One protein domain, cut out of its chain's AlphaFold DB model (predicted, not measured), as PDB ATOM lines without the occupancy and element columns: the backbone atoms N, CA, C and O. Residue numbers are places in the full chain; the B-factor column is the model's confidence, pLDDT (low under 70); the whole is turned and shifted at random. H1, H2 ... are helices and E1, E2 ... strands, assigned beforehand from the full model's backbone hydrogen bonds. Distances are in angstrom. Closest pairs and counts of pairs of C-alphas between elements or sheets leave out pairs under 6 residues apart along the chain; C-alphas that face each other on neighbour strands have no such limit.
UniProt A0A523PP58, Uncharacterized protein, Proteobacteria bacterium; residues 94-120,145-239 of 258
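This is residues 94 to 120 and 145 to 239 of the 258 residues of an uncharacterized protein of Proteobacteria bacterium (UniProt A0A523PP58). A strongly twisted sheet of four strands has two helices, H2 and H3, side by side over one face, while its other face is bare. The first residues of H2, 145 to 151, and residues 113 to 120, of which 113 to 118 belong to H1, stick out from this body. The printed part has 122 residues, in the order E1 H1 H2 E2 H3 E3 E4 H4; the sheet, E1 E2 E3 E4, is mixed, and the class is mixed, helices and strands. It is compact, with a radius of gyration of the C-alphas of 15.8 A, but elongated, spanning 53 by 33 by 24 A.

The strands are E1, residues 97 to 106, 28.0 A long from C-alpha 97 at (-2.669, 24.454, 25.606); E2, 179 to 185, 19.2 A; E3, 217 to 222; and E4, 228 to 232. The helices are H1, 109 to 118; H2, 145 to 170, 38.3 A; H3, 194 to 208, 19.8 A; and H4, 236 to 239, ending at C-alpha 239 (-9.434, 4.653, 41.630).

E1 and E2 are parallel, with N 104 and O 182 2.9 A apart. E2 and E3 are parallel, N 183 and O 219 at 2.9 A; E2, H3, E3 form a strand-helix-strand unit, two parallel neighbour strands with a helix between, its crossover right-handed. E3 and E4 form a hairpin, antiparallel, N 220 and O 229 at 2.9 A. H2 and H3 are on the same face, two layers, helices on one face of a sheet: H2 over E1 and E2 at a height over the sheet of 6.4 A, H3 over E3 and E4 at 10.1 A. H2 touches H3 with residues 156 to 167 alone, closest at the C-alphas of Ala 164 and Val 208, 6.2 A, the same way at a shallow tilt of 33 degrees, only just short of steep. H1 and H4 are not on the sheet. In H1 and H3 every O i to N i+4 pair is within hydrogen-bond range, in H2 21 of 22; H4 is too short for such a pair.

The farthest C-alphas, of Pro 95 and Asp 145, are 56.9 A apart. Residues 121 to 144 are cut out, with 29.0 A between C-alphas 120 and 145; of the links printed whole, none is long. The pLDDT is under 70 in residues 109 to 120, 145 to 149 and 235 to 239.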
ATOM      1  N   ARG A  94       1.608  21.858  20.714       80.50
ATOM      2  CA  ARG A  94       0.625  21.546  19.673       80.50
ATOM      3  C   ARG A  94      -0.098  20.243  20.057       80.50
ATOM      4  O   ARG A  94       0.594  19.246  20.264       80.50
ATOM      5  N   PRO A  95      -1.442  20.230  20.170       83.81
ATOM      6  CA  PRO A  95      -2.347  21.384  20.057       83.81
ATOM      7  C   PRO A  95      -2.079  22.448  21.138       83.81
ATOM      8  O   PRO A  95      -1.426  22.159  22.142       83.81
ATOM      9  N   LEU A  96      -2.535  23.683  20.887       87.94
ATOM     10  CA  LEU A  96      -2.368  24.799  21.826       87.94
ATOM     11  C   LEU A  96      -2.951  24.420  23.182       87.94
ATOM     12  O   LEU A  96      -4.060  23.888  23.260       87.94
ATOM     13  N   ARG A  97      -2.202  24.703  24.247       89.00
ATOM     14  CA  ARG A  97      -2.669  24.454  25.606       89.00
ATOM     15  C   ARG A  97      -3.255  25.744  26.163       89.00
ATOM     16  O   ARG A  97      -2.514  26.684  26.430       89.00
ATOM     17  N   VAL A  98      -4.572  25.756  26.330       93.06
ATOM     18  CA  VAL A  98      -5.311  26.807  27.034       93.06
ATOM     19  C   VAL A  98      -5.585  26.303  28.443       93.06
ATOM     20  O   VAL A  98      -6.122  25.208  28.607       93.06
ATOM     21  N   GLN A  99      -5.155  27.060  29.443       94.19
ATOM     22  CA  GLN A  99      -5.285  26.722  30.852       94.19
ATOM     23  C   GLN A  99      -6.136  27.778  31.548       94.19
ATOM     24  O   GLN A  99      -5.791  28.959  31.524       94.19
ATOM     25  N   SER A 100      -7.226  27.348  32.174       96.19
ATOM     26  CA  SER A 100      -8.057  28.214  33.011       96.19
ATOM     27  C   SER A 100      -7.470  28.268  34.416       96.19
ATOM     28  O   SER A 100      -7.067  27.244  34.965       96.19
ATOM     29  N   ILE A 101      -7.406  29.451  35.007       97.31
ATOM     30  CA  ILE A 101      -6.917  29.663  36.368       97.31
ATOM     31  C   ILE A 101      -8.103  30.022  37.250       97.31
ATOM     32  O   ILE A 101      -8.902  30.885  36.894       97.31
ATOM     33  N   VAL A 102      -8.199  29.349  38.392       96.62
ATOM     34  CA  VAL A 102      -9.214  29.604  39.409       96.62
ATOM     35  C   VAL A 102      -8.509  29.916  40.720       96.62
ATOM     36  O   VAL A 102      -7.792  29.071  41.259       96.62
ATOM     37  N   PHE A 103      -8.724  31.108  41.255       95.62
ATOM     38  CA  PHE A 103      -8.239  31.516  42.558       95.62
ATOM     39  C   PHE A 103      -9.239  31.140  43.655       95.62
ATOM     40  O   PHE A 103     -10.464  31.227  43.525       95.62
ATOM     41  N   ALA A 104      -8.699  30.715  44.791       95.06
ATOM     42  CA  ALA A 104      -9.435  30.571  46.033       95.06
ATOM     43  C   ALA A 104      -8.626  31.215  47.157       95.06
ATOM     44  O   ALA A 104      -7.405  31.099  47.205       95.06
ATOM     45  N   ARG A 105      -9.292  31.940  48.055       91.38
ATOM     46  CA  ARG A 105      -8.614  32.730  49.087       91.38
ATOM     47  C   ARG A 105      -8.689  32.022  50.432       91.38
ATOM     48  O   ARG A 105      -9.779  31.750  50.918       91.38
ATOM     49  N   ALA A 106      -7.532  31.826  51.047       92.12
ATOM     50  CA  ALA A 106      -7.343  31.269  52.379       92.12
ATOM     51  C   ALA A 106      -6.606  32.287  53.272       92.12
ATOM     52  O   ALA A 106      -5.512  32.041  53.773       92.12
ATOM     53  N   ILE A 107      -7.178  33.490  53.408       83.50
ATOM     54  CA  ILE A 107      -6.560  34.621  54.120       83.50
ATOM     55  C   ILE A 107      -7.512  35.116  55.204       83.50
ATOM     56  O   ILE A 107      -8.692  35.350  54.934       83.50
ATOM     57  N   LEU A 108      -6.980  35.357  56.405       73.50
ATOM     58  CA  LEU A 108      -7.697  35.964  57.527       73.50
ATOM     59  C   LEU A 108      -8.143  37.390  57.167       73.50
ATOM     60  O   LEU A 108      -7.371  38.350  57.200       73.50
ATOM     61  N   SER A 109      -9.413  37.537  56.793       61.56
ATOM     62  CA  SER A 109      -9.984  38.784  56.271       61.56
ATOM     63  C   SER A 109      -9.923  39.954  57.262       61.56
ATOM     64  O   SER A 109      -9.728  41.090  56.830       61.56
ATOM     65  N   TYR A 110     -10.031  39.689  58.567       47.38
ATOM     66  CA  TYR A 110     -10.086  40.711  59.619       47.38
ATOM     67  C   TYR A 110      -8.701  41.243  60.028       47.38
ATOM     68  O   TYR A 110      -8.494  42.451  60.064       47.38
ATOM     69  N   GLU A 111      -7.700  40.386  60.232       52.50
ATOM     70  CA  GLU A 111      -6.340  40.835  60.579       52.50
ATOM     71  C   GLU A 111      -5.609  41.458  59.386       52.50
ATOM     72  O   GLU A 111      -4.901  42.454  59.538       52.50
ATOM     73  N   ALA A 112      -5.847  40.948  58.172       53.28
ATOM     74  CA  ALA A 112      -5.354  41.580  56.954       53.28
ATOM     75  C   ALA A 112      -5.999  42.958  56.721       53.28
ATOM     76  O   ALA A 112      -5.371  43.821  56.107       53.28
ATOM     77  N   TYR A 113      -7.245  43.161  57.162       48.09
ATOM     78  CA  TYR A 113      -7.925  44.459  57.158       48.09
ATOM     79  C   TYR A 113      -7.329  45.407  58.209       48.09
ATOM     80  O   TYR A 113      -6.973  46.528  57.857       48.09
ATOM     81  N   LEU A 114      -7.110  44.948  59.448       44.19
ATOM     82  CA  LEU A 114      -6.504  45.758  60.514       44.19
ATOM     83  C   LEU A 114      -5.051  46.143  60.200       44.19
ATOM     84  O   LEU A 114      -4.702  47.314  60.306       44.19
ATOM     85  N   ARG A 115      -4.217  45.214  59.709       53.47
ATOM     86  CA  ARG A 115      -2.872  45.554  59.207       53.47
ATOM     87  C   ARG A 115      -2.950  46.647  58.137       53.47
ATOM     88  O   ARG A 115      -2.220  47.626  58.203       53.47
ATOM     89  N   ARG A 116      -3.877  46.533  57.182       54.12
ATOM     90  CA  ARG A 116      -4.050  47.531  56.112       54.12
ATOM     91  C   ARG A 116      -4.570  48.890  56.589       54.12
ATOM     92  O   ARG A 116      -4.250  49.882  55.942       54.12
ATOM     93  N   LEU A 117      -5.348  48.945  57.671       43.34
ATOM     94  CA  LEU A 117      -5.890  50.196  58.211       43.34
ATOM     95  C   LEU A 117      -4.867  50.990  59.030       43.34
ATOM     96  O   LEU A 117      -4.891  52.212  58.977       43.34
ATOM     97  N   TYR A 118      -3.984  50.308  59.770       42.22
ATOM     98  CA  TYR A 118      -3.084  50.949  60.743       42.22
ATOM     99  C   TYR A 118      -1.623  51.094  60.275       42.22
ATOM    100  O   TYR A 118      -0.873  51.856  60.871       42.22
ATOM    101  N   LEU A 119      -1.203  50.424  59.194       48.69
ATOM    102  CA  LEU A 119       0.135  50.602  58.593       48.69
ATOM    103  C   LEU A 119       0.362  51.903  57.785       48.69
ATOM    104  O   LEU A 119       1.517  52.307  57.679       48.69
ATOM    105  N   PRO A 120      -0.642  52.575  57.183       45.34
ATOM    106  CA  PRO A 120      -0.383  53.785  56.394       45.34
ATOM    107  C   PRO A 120      -0.026  55.038  57.210       45.34
ATOM    108  O   PRO A 120       0.522  55.970  56.620       45.34
ATOM    109  N   ASP A 145       8.017  34.175  75.587       52.12
ATOM    110  CA  ASP A 145       8.417  33.104  74.659       52.12
ATOM    111  C   ASP A 145       7.343  32.003  74.481       52.12
ATOM    112  O   ASP A 145       7.030  31.568  73.369       52.12
ATOM    113  N   ASP A 146       6.663  31.622  75.570       53.56
ATOM    114  CA  ASP A 146       5.586  30.619  75.525       53.56
ATOM    115  C   ASP A 146       4.339  31.157  74.800       53.56
ATOM    116  O   ASP A 146       3.588  30.412  74.167       53.56
ATOM    117  N   GLY A 147       4.114  32.473  74.888       57.50
ATOM    118  CA  GLY A 147       2.989  33.148  74.245       57.50
ATOM    119  C   GLY A 147       3.146  33.269  72.730       57.50
ATOM    120  O   GLY A 147       2.162  33.120  72.008       57.50
ATOM    121  N   GLU A 148       4.367  33.507  72.247       61.97
ATOM    122  CA  GLU A 148       4.664  33.610  70.813       61.97
ATOM    123  C   GLU A 148       4.567  32.243  70.126       61.97
ATOM    124  O   GLU A 148       3.914  32.116  69.091       61.97
ATOM    125  N   THR A 149       5.102  31.197  70.763       69.06
ATOM    126  CA  THR A 149       5.015  29.819  70.258       69.06
ATOM    127  C   THR A 149       3.564  29.338  70.165       69.06
ATOM    128  O   THR A 149       3.148  28.794  69.141       69.06
ATOM    129  N   LEU A 150       2.757  29.570  71.209       70.88
ATOM    130  CA  LEU A 150       1.340  29.194  71.201       70.88
ATOM    131  C   LEU A 150       0.556  29.960  70.128       70.88
ATOM    132  O   LEU A 150      -0.286  29.376  69.446       70.88
ATOM    133  N   LEU A 151       0.840  31.255  69.961       72.38
ATOM    134  CA  LEU A 151       0.206  32.076  68.935       72.38
ATOM    135  C   LEU A 151       0.553  31.581  67.526       72.38
ATOM    136  O   LEU A 151      -0.347  31.470  66.697       72.38
ATOM    137  N   HIS A 152       1.817  31.235  67.268       77.62
ATOM    138  CA  HIS A 152       2.251  30.672  65.985       77.62
ATOM    139  C   HIS A 152       1.485  29.392  65.642       77.62
ATOM    140  O   HIS A 152       0.915  29.288  64.559       77.62
ATOM    141  N   VAL A 153       1.366  28.455  66.589       82.06
ATOM    142  CA  VAL A 153       0.606  27.206  66.391       82.06
ATOM    143  C   VAL A 153      -0.873  27.475  66.091       82.06
ATOM    144  O   VAL A 153      -1.444  26.855  65.194       82.06
ATOM    145  N   ILE A 154      -1.503  28.412  66.809       82.75
ATOM    146  CA  ILE A 154      -2.901  28.801  66.560       82.75
ATOM    147  C   ILE A 154      -3.059  29.371  65.147       82.75
ATOM    148  O   ILE A 154      -3.985  28.989  64.429       82.75
ATOM    149  N   LEU A 155      -2.153  30.264  64.739       83.00
ATOM    150  CA  LEU A 155      -2.186  30.881  63.418       83.00
ATOM    151  C   LEU A 155      -1.968  29.845  62.308       83.00
ATOM    152  O   LEU A 155      -2.718  29.854  61.332       83.00
ATOM    153  N   LEU A 156      -1.012  28.921  62.470       88.12
ATOM    154  CA  LEU A 156      -0.779  27.826  61.523       88.12
ATOM    155  C   LEU A 156      -2.035  26.974  61.340       88.12
ATOM    156  O   LEU A 156      -2.501  26.817  60.213       88.12
ATOM    157  N   ASN A 157      -2.624  26.488  62.437       89.19
ATOM    158  CA  ASN A 157      -3.846  25.686  62.381       89.19
ATOM    159  C   ASN A 157      -4.977  26.444  61.689       89.19
ATOM    160  O   ASN A 157      -5.670  25.883  60.841       89.19
ATOM    161  N   LYS A 158      -5.124  27.744  61.979       88.81
ATOM    162  CA  LYS A 158      -6.145  28.548  61.318       88.81
ATOM    163  C   LYS A 158      -5.881  28.721  59.821       88.81
ATOM    164  O   LYS A 158      -6.822  28.712  59.029       88.81
ATOM    165  N   GLY A 159      -4.617  28.853  59.425       91.25
ATOM    166  CA  GLY A 159      -4.203  28.860  58.026       91.25
ATOM    167  C   GLY A 159      -4.573  27.560  57.308       91.25
ATOM    168  O   GLY A 159      -5.179  27.611  56.238       91.25
ATOM    169  N   LEU A 160      -4.293  26.405  57.920       95.06
ATOM    170  CA  LEU A 160      -4.664  25.093  57.374       95.06
ATOM    171  C   LEU A 160      -6.182  24.944  57.211       95.06
ATOM    172  O   LEU A 160      -6.648  24.520  56.152       95.06
ATOM    173  N   GLU A 161      -6.962  25.348  58.220       94.31
ATOM    174  CA  GLU A 161      -8.430  25.354  58.148       94.31
ATOM    175  C   GLU A 161      -8.933  26.169  56.954       94.31
ATOM    176  O   GLU A 161      -9.752  25.686  56.177       94.31
ATOM    177  N   LEU A 162      -8.412  27.385  56.769       94.44
ATOM    178  CA  LEU A 162      -8.818  28.259  55.667       94.44
ATOM    179  C   LEU A 162      -8.460  27.671  54.298       94.44
ATOM    180  O   LEU A 162      -9.220  27.828  53.343       94.44
ATOM    181  N   ILE A 163      -7.322  26.981  54.189       96.44
ATOM    182  CA  ILE A 163      -6.928  26.280  52.961       96.44
ATOM    183  C   ILE A 163      -7.904  25.137  52.667       96.44
ATOM    184  O   ILE A 163      -8.372  25.012  51.533       96.44
ATOM    185  N   ALA A 164      -8.267  24.343  53.677       97.12
ATOM    186  CA  ALA A 164      -9.253  23.279  53.519       97.12
ATOM    187  C   ALA A 164     -10.644  23.820  53.162       97.12
ATOM    188  O   ALA A 164     -11.305  23.272  52.283       97.12
ATOM    189  N   GLU A 165     -11.086  24.911  53.791       96.31
ATOM    190  CA  GLU A 165     -12.348  25.585  53.465       96.31
ATOM    191  C   GLU A 165     -12.356  26.096  52.017       96.31
ATOM    192  O   GLU A 165     -13.322  25.862  51.284       96.31
ATOM    193  N   ALA A 166     -11.267  26.731  51.578       96.19
ATOM    194  CA  ALA A 166     -11.104  27.225  50.215       96.19
ATOM    195  C   ALA A 166     -11.135  26.087  49.182       96.19
ATOM    196  O   ALA A 166     -11.834  26.190  48.171       96.19
ATOM    197  N   ALA A 167     -10.430  24.983  49.451       96.75
ATOM    198  CA  ALA A 167     -10.457  23.794  48.605       96.75
ATOM    199  C   ALA A 167     -11.857  23.170  48.555       96.75
ATOM    200  O   ALA A 167     -12.387  22.905  47.476       96.75
ATOM    201  N   LYS A 168     -12.504  23.003  49.713       96.38
ATOM    202  CA  LYS A 168     -13.848  22.426  49.828       96.38
ATOM    203  C   LYS A 168     -14.901  23.252  49.093       96.38
ATOM    204  O   LYS A 168     -15.779  22.679  48.461       96.38
ATOM    205  N   ALA A 169     -14.802  24.581  49.116       94.69
ATOM    206  CA  ALA A 169     -15.705  25.460  48.367       94.69
ATOM    207  C   ALA A 169     -15.604  25.277  46.838       94.69
ATOM    208  O   ALA A 169     -16.537  25.619  46.101       94.69
ATOM    209  N   LYS A 170     -14.469  24.751  46.363       94.31
ATOM    210  CA  LYS A 170     -14.188  24.456  44.954       94.31
ATOM    211  C   LYS A 170     -14.350  22.968  44.613       94.31
ATOM    212  O   LYS A 170     -14.408  22.644  43.430       94.31
ATOM    213  N   ALA A 171     -14.452  22.087  45.606       92.75
ATOM    214  CA  ALA A 171     -14.716  20.667  45.406       92.75
ATOM    215  C   ALA A 171     -16.098  20.429  44.776       92.75
ATOM    216  O   ALA A 171     -17.001  21.259  44.883       92.75
ATOM    217  N   ASP A 172     -16.236  19.292  44.090       90.12
ATOM    218  CA  ASP A 172     -17.461  18.832  43.418       90.12
ATOM    219  C   ASP A 172     -17.969  19.726  42.269       90.12
ATOM    220  O   ASP A 172     -19.005  19.437  41.667       90.12
ATOM    221  N   ARG A 173     -17.229  20.782  41.911       90.00
ATOM    222  CA  ARG A 173     -17.508  21.630  40.747       90.00
ATOM    223  C   ARG A 173     -16.734  21.138  39.513       90.00
ATOM    224  O   ARG A 173     -15.561  20.791  39.652       90.00
ATOM    225  N   PRO A 174     -17.344  21.128  38.312       90.50
ATOM    226  CA  PRO A 174     -16.763  20.510  37.118       90.50
ATOM    227  C   PRO A 174     -15.860  21.469  36.318       90.50
ATOM    228  O   PRO A 174     -16.180  21.822  35.184       90.50
ATOM    229  N   TYR A 175     -14.741  21.922  36.894       90.12
ATOM    230  CA  TYR A 175     -13.827  22.850  36.202       90.12
ATOM    231  C   TYR A 175     -13.028  22.188  35.063       90.12
ATOM    232  O   TYR A 175     -12.663  22.843  34.085       90.12
ATOM    233  N   GLY A 176     -12.773  20.883  35.163       87.56
ATOM    234  CA  GLY A 176     -12.102  20.075  34.155       87.56
ATOM    235  C   GLY A 176     -10.568  20.079  34.190       87.56
ATOM    236  O   GLY A 176      -9.887  20.889  34.815       87.56
ATOM    237  N   LYS A 177      -9.988  19.167  33.402       85.19
ATOM    238  CA  LYS A 177      -8.540  18.854  33.352       85.19
ATOM    239  C   LYS A 177      -7.649  19.905  32.684       85.19
ATOM    240  O   LYS A 177      -6.475  19.650  32.436       85.19
ATOM    241  N   LEU A 178      -8.209  21.050  32.314       90.38
ATOM    242  CA  LEU A 178      -7.451  22.204  31.828       90.38
ATOM    243  C   LEU A 178      -7.519  23.374  32.812       90.38
ATOM    244  O   LEU A 178      -6.896  24.404  32.563       90.38
ATOM    245  N   ALA A 179      -8.229  23.210  33.928       94.88
ATOM    246  CA  ALA A 179      -8.267  24.183  34.995       94.88
ATOM    247  C   ALA A 179      -7.156  23.923  36.016       94.88
ATOM    248  O   ALA A 179      -6.811  22.782  36.327       94.88
ATOM    249  N   THR A 180      -6.631  25.001  36.574       96.50
ATOM    250  CA  THR A 180      -5.700  24.995  37.696       96.50
ATOM    251  C   THR A 180      -6.322  25.740  38.853       96.50
ATOM    252  O   THR A 180      -6.710  26.899  38.706       96.50
ATOM    253  N   LEU A 181      -6.355  25.090  40.010       97.38
ATOM    254  CA  LEU A 181      -6.718  25.733  41.259       97.38
ATOM    255  C   LEU A 181      -5.477  26.384  41.867       97.38
ATOM    256  O   LEU A 181      -4.430  25.750  41.987       97.38
ATOM    257  N   VAL A 182      -5.597  27.638  42.283       98.06
ATOM    258  CA  VAL A 182      -4.565  28.352  43.034       98.06
ATOM    259  C   VAL A 182      -5.176  28.828  44.342       98.06
ATOM    260  O   VAL A 182      -5.998  29.746  44.359       98.06
ATOM    261  N   ILE A 183      -4.789  28.198  45.449       97.56
ATOM    262  CA  ILE A 183      -5.202  28.629  46.784       97.56
ATOM    263  C   ILE A 183      -4.173  29.630  47.295       97.56
ATOM    264  O   ILE A 183      -2.998  29.308  47.476       97.56
ATOM    265  N   VAL A 184      -4.628  30.857  47.520       95.31
ATOM    266  CA  VAL A 184      -3.790  31.959  47.977       95.31
ATOM    267  C   VAL A 184      -3.885  32.078  49.489       95.31
ATOM    268  O   VAL A 184      -4.982  32.294  50.009       95.31
ATOM    269  N   PHE A 185      -2.763  31.965  50.192       92.75
ATOM    270  CA  PHE A 185      -2.715  31.927  51.657       92.75
ATOM    271  C   PHE A 185      -1.810  33.024  52.237       92.75
ATOM    272  O   PHE A 185      -1.006  33.616  51.522       92.75
ATOM    273  N   ASP A 186      -1.960  33.342  53.526       87.25
ATOM    274  CA  ASP A 186      -1.088  34.315  54.203       87.25
ATOM    275  C   ASP A 186       0.271  33.674  54.542       87.25
ATOM    276  O   ASP A 186       0.346  32.740  55.335       87.25
ATOM    277  N   ASP A 187       1.349  34.177  53.948       86.31
ATOM    278  CA  ASP A 187       2.734  33.776  54.219       86.31
ATOM    279  C   ASP A 187       3.553  34.881  54.926       86.31
ATOM    280  O   ASP A 187       4.761  34.756  55.130       86.31
ATOM    281  N   TYR A 188       2.905  35.980  55.331       76.94
ATOM    282  CA  TYR A 188       3.527  37.024  56.151       76.94
ATOM    283  C   TYR A 188       3.516  36.651  57.632       76.94
ATOM    284  O   TYR A 188       4.482  36.922  58.348       76.94
ATOM    285  N   GLY A 189       2.393  36.096  58.098       70.25
ATOM    286  CA  GLY A 189       2.186  35.709  59.497       70.25
ATOM    287  C   GLY A 189       2.374  34.220  59.778       70.25
ATOM    288  O   GLY A 189       2.723  33.870  60.898       70.25
ATOM    289  N   THR A 190       2.164  33.366  58.776       76.12
ATOM    290  CA  THR A 190       2.147  31.900  58.892       76.12
ATOM    291  C   THR A 190       3.053  31.258  57.849       76.12
ATOM    292  O   THR A 190       3.392  31.898  56.861       76.12
ATOM    293  N   PHE A 191       3.454  30.003  58.064       84.50
ATOM    294  CA  PHE A 191       4.230  29.211  57.099       84.50
ATOM    295  C   PHE A 191       5.552  29.856  56.650       84.50
ATOM    296  O   PHE A 191       5.853  29.932  55.459       84.50
ATOM    297  N   ARG A 192       6.335  30.359  57.614       79.69
ATOM    298  CA  ARG A 192       7.570  31.121  57.340       79.69
ATOM    299  C   ARG A 192       8.824  30.259  57.424       79.69
ATOM    300  O   ARG A 192       9.837  30.600  56.815       79.69
ATOM    301  N   SER A 193       8.771  29.185  58.209       87.06
ATOM    302  CA  SER A 193       9.875  28.239  58.365       87.06
ATOM    303  C   SER A 193       9.762  27.084  57.368       87.06
ATOM    304  O   SER A 193       8.705  26.825  56.789       87.06
ATOM    305  N   ARG A 194      10.867  26.360  57.172       88.44
ATOM    306  CA  ARG A 194      10.875  25.160  56.328       88.44
ATOM    307  C   ARG A 194      10.023  24.050  56.942       88.44
ATOM    308  O   ARG A 194       9.392  23.285  56.216       88.44
ATOM    309  N   GLU A 195      10.011  23.974  58.265       91.19
ATOM    310  CA  GLU A 195       9.216  23.040  59.047       91.19
ATOM    311  C   GLU A 195       7.721  23.314  58.851       91.19
ATOM    312  O   GLU A 195       6.970  22.388  58.550       91.19
ATOM    313  N   ASP A 196       7.298  24.582  58.917       91.12
ATOM    314  CA  ASP A 196       5.898  24.956  58.693       91.12
ATOM    315  C   ASP A 196       5.454  24.625  57.259       91.12
ATOM    316  O   ASP A 196       4.338  24.154  57.046       91.12
ATOM    317  N   LEU A 197       6.317  24.876  56.265       92.81
ATOM    318  CA  LEU A 197       6.034  24.553  54.864       92.81
ATOM    319  C   LEU A 197       5.945  23.041  54.634       92.81
ATOM    320  O   LEU A 197       5.087  22.598  53.879       92.81
ATOM    321  N   SER A 198       6.775  22.252  55.318       93.62
ATOM    322  CA  SER A 198       6.705  20.786  55.241       93.62
ATOM    323  C   SER A 198       5.391  20.275  55.843       93.62
ATOM    324  O   SER A 198       4.713  19.445  55.247       93.62
ATOM    325  N   LEU A 199       4.974  20.844  56.979       94.31
ATOM    326  CA  LEU A 199       3.679  20.559  57.601       94.31
ATOM    327  C   LEU A 199       2.503  20.952  56.692       94.31
ATOM    328  O   LEU A 199       1.513  20.225  56.607       94.31
ATOM    329  N   LEU A 200       2.616  22.077  55.987       95.19
ATOM    330  CA  LEU A 200       1.633  22.509  54.998       95.19
ATOM    331  C   LEU A 200       1.544  21.539  53.809       95.19
ATOM    332  O   LEU A 200       0.442  21.201  53.382       95.19
ATOM    333  N   GLU A 201       2.680  21.076  53.285       96.06
ATOM    334  CA  GLU A 201       2.729  20.080  52.209       96.06
ATOM    335  C   GLU A 201       2.070  18.760  52.623       96.06
ATOM    336  O   GLU A 201       1.190  18.264  51.911       96.06
ATOM    337  N   ASP A 202       2.432  18.234  53.794       95.69
ATOM    338  CA  ASP A 202       1.868  16.997  54.341       95.69
ATOM    339  C   ASP A 202       0.348  17.101  54.534       95.69
ATOM    340  O   ASP A 202      -0.397  16.180  54.178       95.69
ATOM    341  N   PHE A 203      -0.128  18.245  55.036       97.00
ATOM    342  CA  PHE A 203      -1.554  18.533  55.174       97.00
ATOM    343  C   PHE A 203      -2.271  18.555  53.821       97.00
ATOM    344  O   PHE A 203      -3.322  17.939  53.657       97.00
ATOM    345  N   VAL A 204      -1.709  19.221  52.807       96.88
ATOM    346  CA  VAL A 204      -2.328  19.253  51.473       96.88
ATOM    347  C   VAL A 204      -2.444  17.846  50.897       96.88
ATOM    348  O   VAL A 204      -3.491  17.484  50.359       96.88
ATOM    349  N   ILE A 205      -1.395  17.036  51.031       95.19
ATOM    350  CA  ILE A 205      -1.380  15.660  50.532       95.19
ATOM    351  C   ILE A 205      -2.425  14.796  51.246       95.19
ATOM    352  O   ILE A 205      -3.102  13.995  50.596       95.19
ATOM    353  N   THR A 206      -2.563  14.960  52.560       94.94
ATOM    354  CA  THR A 206      -3.387  14.086  53.407       94.94
ATOM    355  C   THR A 206      -4.855  14.497  53.442       94.94
ATOM    356  O   THR A 206      -5.725  13.629  53.439       94.94
ATOM    357  N   ASP A 207      -5.147  15.797  53.430       95.50
ATOM    358  CA  ASP A 207      -6.487  16.322  53.703       95.50
ATOM    359  C   ASP A 207      -7.119  17.017  52.491       95.50
ATOM    360  O   ASP A 207      -8.331  16.926  52.288       95.50
ATOM    361  N   VAL A 208      -6.318  17.675  51.644       96.19
ATOM    362  CA  VAL A 208      -6.825  18.481  50.517       96.19
ATOM    363  C   VAL A 208      -6.897  17.685  49.214       96.19
ATOM    364  O   VAL A 208      -7.949  17.639  48.579       96.19
ATOM    365  N   LEU A 209      -5.816  17.023  48.797       94.31
ATOM    366  CA  LEU A 209      -5.783  16.245  47.550       94.31
ATOM    367  C   LEU A 209      -6.768  15.061  47.500       94.31
ATOM    368  O   LEU A 209      -7.156  14.667  46.395       94.31
ATOM    369  N   PRO A 210      -7.200  14.461  48.628       94.31
ATOM    370  CA  PRO A 210      -8.270  13.462  48.609       94.31
ATOM    371  C   PRO A 210      -9.672  14.029  48.353       94.31
ATOM    372  O   PRO A 210     -10.596  13.251  48.098       94.31
ATOM    373  N   MET A 211      -9.858  15.353  48.419       94.06
ATOM    374  CA  MET A 211     -11.124  15.989  48.055       94.06
ATOM    375  C   MET A 211     -11.417  15.797  46.557       94.06
ATOM    376  O   MET A 211     -10.519  15.605  45.737       94.06
ATOM    377  N   ASN A 212     -12.697  15.851  46.175       92.56
ATOM    378  CA  ASN A 212     -13.127  15.686  44.785       92.56
ATOM    379  C   ASN A 212     -12.902  16.978  43.974       92.56
ATOM    380  O   ASN A 212     -13.843  17.701  43.646       92.56
ATOM    381  N   LEU A 213     -11.634  17.292  43.716       92.81
ATOM    382  CA  LEU A 213     -11.179  18.461  42.968       92.81
ATOM    383  C   LEU A 213     -11.043  18.103  41.479       92.81
ATOM    384  O   LEU A 213     -10.217  17.268  41.119       92.81
ATOM    385  N   ASP A 214     -11.832  18.735  40.605       93.56
ATOM    386  CA  ASP A 214     -11.756  18.532  39.148       93.56
ATOM    387  C   ASP A 214     -10.832  19.569  38.490       93.56
ATOM    388  O   ASP A 214     -11.282  20.486  37.811       93.56
ATOM    389  N   PHE A 215      -9.528  19.441  38.743       94.31
ATOM    390  CA  PHE A 215      -8.473  20.316  38.221       94.31
ATOM    391  C   PHE A 215      -7.283  19.478  37.720       94.31
ATOM    392  O   PHE A 215      -7.125  18.326  38.113       94.31
ATOM    393  N   ASP A 216      -6.421  20.042  36.869       93.38
ATOM    394  CA  ASP A 216      -5.130  19.431  36.488       93.38
ATOM    395  C   ASP A 216      -4.109  19.546  37.626       93.38
ATOM    396  O   ASP A 216      -3.414  18.595  37.994       93.38
ATOM    397  N   LYS A 217      -4.027  20.752  38.190       95.44
ATOM    398  CA  LYS A 217      -3.047  21.124  39.204       95.44
ATOM    399  C   LYS A 217      -3.683  21.937  40.314       95.44
ATOM    400  O   LYS A 217      -4.636  22.687  40.089       95.44
ATOM    401  N   LEU A 218      -3.076  21.820  41.487       97.31
ATOM    402  CA  LEU A 218      -3.285  22.692  42.626       97.31
ATOM    403  C   LEU A 218      -1.964  23.407  42.916       97.31
ATOM    404  O   LEU A 218      -0.935  22.756  43.080       97.31
ATOM    405  N   TYR A 219      -2.001  24.730  43.009       98.06
ATOM    406  CA  TYR A 219      -0.910  25.516  43.570       98.06
ATOM    407  C   TYR A 219      -1.331  26.111  44.908       98.06
ATOM    408  O   TYR A 219      -2.435  26.644  45.031       98.06
ATOM    409  N   LEU A 220      -0.429  26.076  45.884       97.56
ATOM    410  CA  LEU A 220      -0.480  26.999  47.009       97.56
ATOM    411  C   LEU A 220       0.409  28.192  46.695       97.56
ATOM    412  O   LEU A 220       1.580  28.012  46.366       97.56
ATOM    413  N   LEU A 221      -0.143  29.396  46.796       96.50
ATOM    414  CA  LEU A 221       0.569  30.641  46.529       96.50
ATOM    415  C   LEU A 221       0.505  31.544  47.760       96.50
ATOM    416  O   LEU A 221      -0.574  31.936  48.199       96.50
ATOM    417  N   GLY A 222       1.661  31.894  48.308       92.62
ATOM    418  CA  GLY A 222       1.748  32.862  49.391       92.62
ATOM    419  C   GLY A 222       1.346  34.257  48.909       92.62
ATOM    420  O   GLY A 222       1.719  34.676  47.811       92.62
ATOM    421  N   TRP A 223       0.580  34.993  49.714       88.31
ATOM    422  CA  TRP A 223       0.092  36.337  49.381       88.31
ATOM    423  C   TRP A 223       1.232  37.343  49.154       88.31
ATOM    424  O   TRP A 223       1.056  38.319  48.423       88.31
ATOM    425  N   SER A 224       2.405  37.107  49.745       84.88
ATOM    426  CA  SER A 224       3.616  37.890  49.497       84.88
ATOM    427  C   SER A 224       4.233  37.647  48.116       84.88
ATOM    428  O   SER A 224       5.039  38.455  47.655       84.88
ATOM    429  N   GLY A 225       3.862  36.545  47.458       86.31
ATOM    430  CA  GLY A 225       4.439  36.084  46.201       86.31
ATOM    431  C   GLY A 225       5.756  35.318  46.354       86.31
ATOM    432  O   GLY A 225       6.324  34.915  45.341       86.31
ATOM    433  N   ASN A 226       6.252  35.101  47.578       86.88
ATOM    434  CA  ASN A 226       7.528  34.415  47.816       86.88
ATOM    435  C   ASN A 226       7.404  32.889  47.848       86.88
ATOM    436  O   ASN A 226       8.361  32.197  47.503       86.88
ATOM    437  N   THR A 227       6.236  32.368  48.224       92.12
ATOM    438  CA  THR A 227       6.004  30.926  48.336       92.12
ATOM    439  C   THR A 227       5.107  30.435  47.213       92.12
ATOM    440  O   THR A 227       4.008  30.955  47.023       92.12
ATOM    441  N   ILE A 228       5.549  29.403  46.495       95.44
ATOM    442  CA  ILE A 228       4.715  28.650  45.560       95.44
ATOM    443  C   ILE A 228       5.003  27.157  45.703       95.44
ATOM    444  O   ILE A 228       6.160  26.742  45.666       95.44
ATOM    445  N   ILE A 229       3.951  26.359  45.868       95.94
ATOM    446  CA  ILE A 229       4.043  24.901  45.998       95.94
ATOM    447  C   ILE A 229       3.089  24.270  44.993       95.94
ATOM    448  O   ILE A 229       1.934  24.685  44.895       95.94
ATOM    449  N   GLU A 230       3.573  23.295  44.227       96.50
ATOM    450  CA  GLU A 230       2.816  22.625  43.170       96.50
ATOM    451  C   GLU A 230       2.401  21.214  43.586       96.50
ATOM    452  O   GLU A 230       3.231  20.413  44.010       96.50
ATOM    453  N   PHE A 231       1.137  20.874  43.339       95.81
ATOM    454  CA  PHE A 231       0.594  19.534  43.505       95.81
ATOM    455  C   PHE A 231      -0.129  19.082  42.233       95.81
ATOM    456  O   PHE A 231      -0.875  19.837  41.601       95.81
ATOM    457  N   SER A 232       0.059  17.813  41.869       91.75
ATOM    458  CA  SER A 232      -0.735  17.167  40.821       91.75
ATOM    459  C   SER A 232      -2.037  16.641  41.415       91.75
ATOM    460  O   SER A 232      -2.010  15.870  42.376       91.75
ATOM    461  N   VAL A 233      -3.175  17.018  40.834       86.81
ATOM    462  CA  VAL A 233      -4.479  16.531  41.293       86.81
ATOM    463  C   VAL A 233      -4.743  15.186  40.616       86.81
ATOM    464  O   VAL A 233      -4.924  15.087  39.403       86.81
ATOM    465  N   VAL A 234      -4.676  14.105  41.393       75.12
ATOM    466  CA  VAL A 234      -4.878  12.752  40.864       75.12
ATOM    467  C   VAL A 234      -6.369  12.513  40.635       75.12
ATOM    468  O   VAL A 234      -7.191  12.687  41.528       75.12
ATOM    469  N   ASP A 235      -6.714  12.042  39.438       62.91
ATOM    470  CA  ASP A 235      -8.084  11.691  39.066       62.91
ATOM    471  C   ASP A 235      -8.585  10.457  39.854       62.91
ATOM    472  O   ASP A 235      -8.425   9.301  39.437       62.91
ATOM    473  N   HIS A 236      -9.223  10.699  41.005       56.84
ATOM    474  CA  HIS A 236      -9.802   9.659  41.866       56.84
ATOM    475  C   HIS A 236     -10.952   8.883  41.201       56.84
ATOM    476  O   HIS A 236     -11.310   7.789  41.659       56.84
ATOM    477  N   SER A 237     -11.502   9.361  40.075       49.62
ATOM    478  CA  SER A 237     -12.515   8.615  39.313       49.62
ATOM    479  C   SER A 237     -11.952   7.307  38.735       49.62
ATOM    480  O   SER A 237     -12.679   6.313  38.598       49.62
ATOM    481  N   LYS A 238     -10.635   7.249  38.477       47.12
ATOM    482  CA  LYS A 238      -9.946   6.022  38.052       47.12
ATOM    483  C   LYS A 238      -9.779   5.021  39.196       47.12
ATOM    484  O   LYS A 238      -9.903   3.824  38.951       47.12
ATOM    485  N   LEU A 239      -9.585   5.492  40.431       46.09
ATOM    486  CA  LEU A 239      -9.434   4.653  41.630       46.09
ATOM    487  C   LEU A 239     -10.765   4.027  42.086       46.09
ATOM    488  O   LEU A 239     -10.803   2.873  42.523       46.09
TER     489      LEU A 239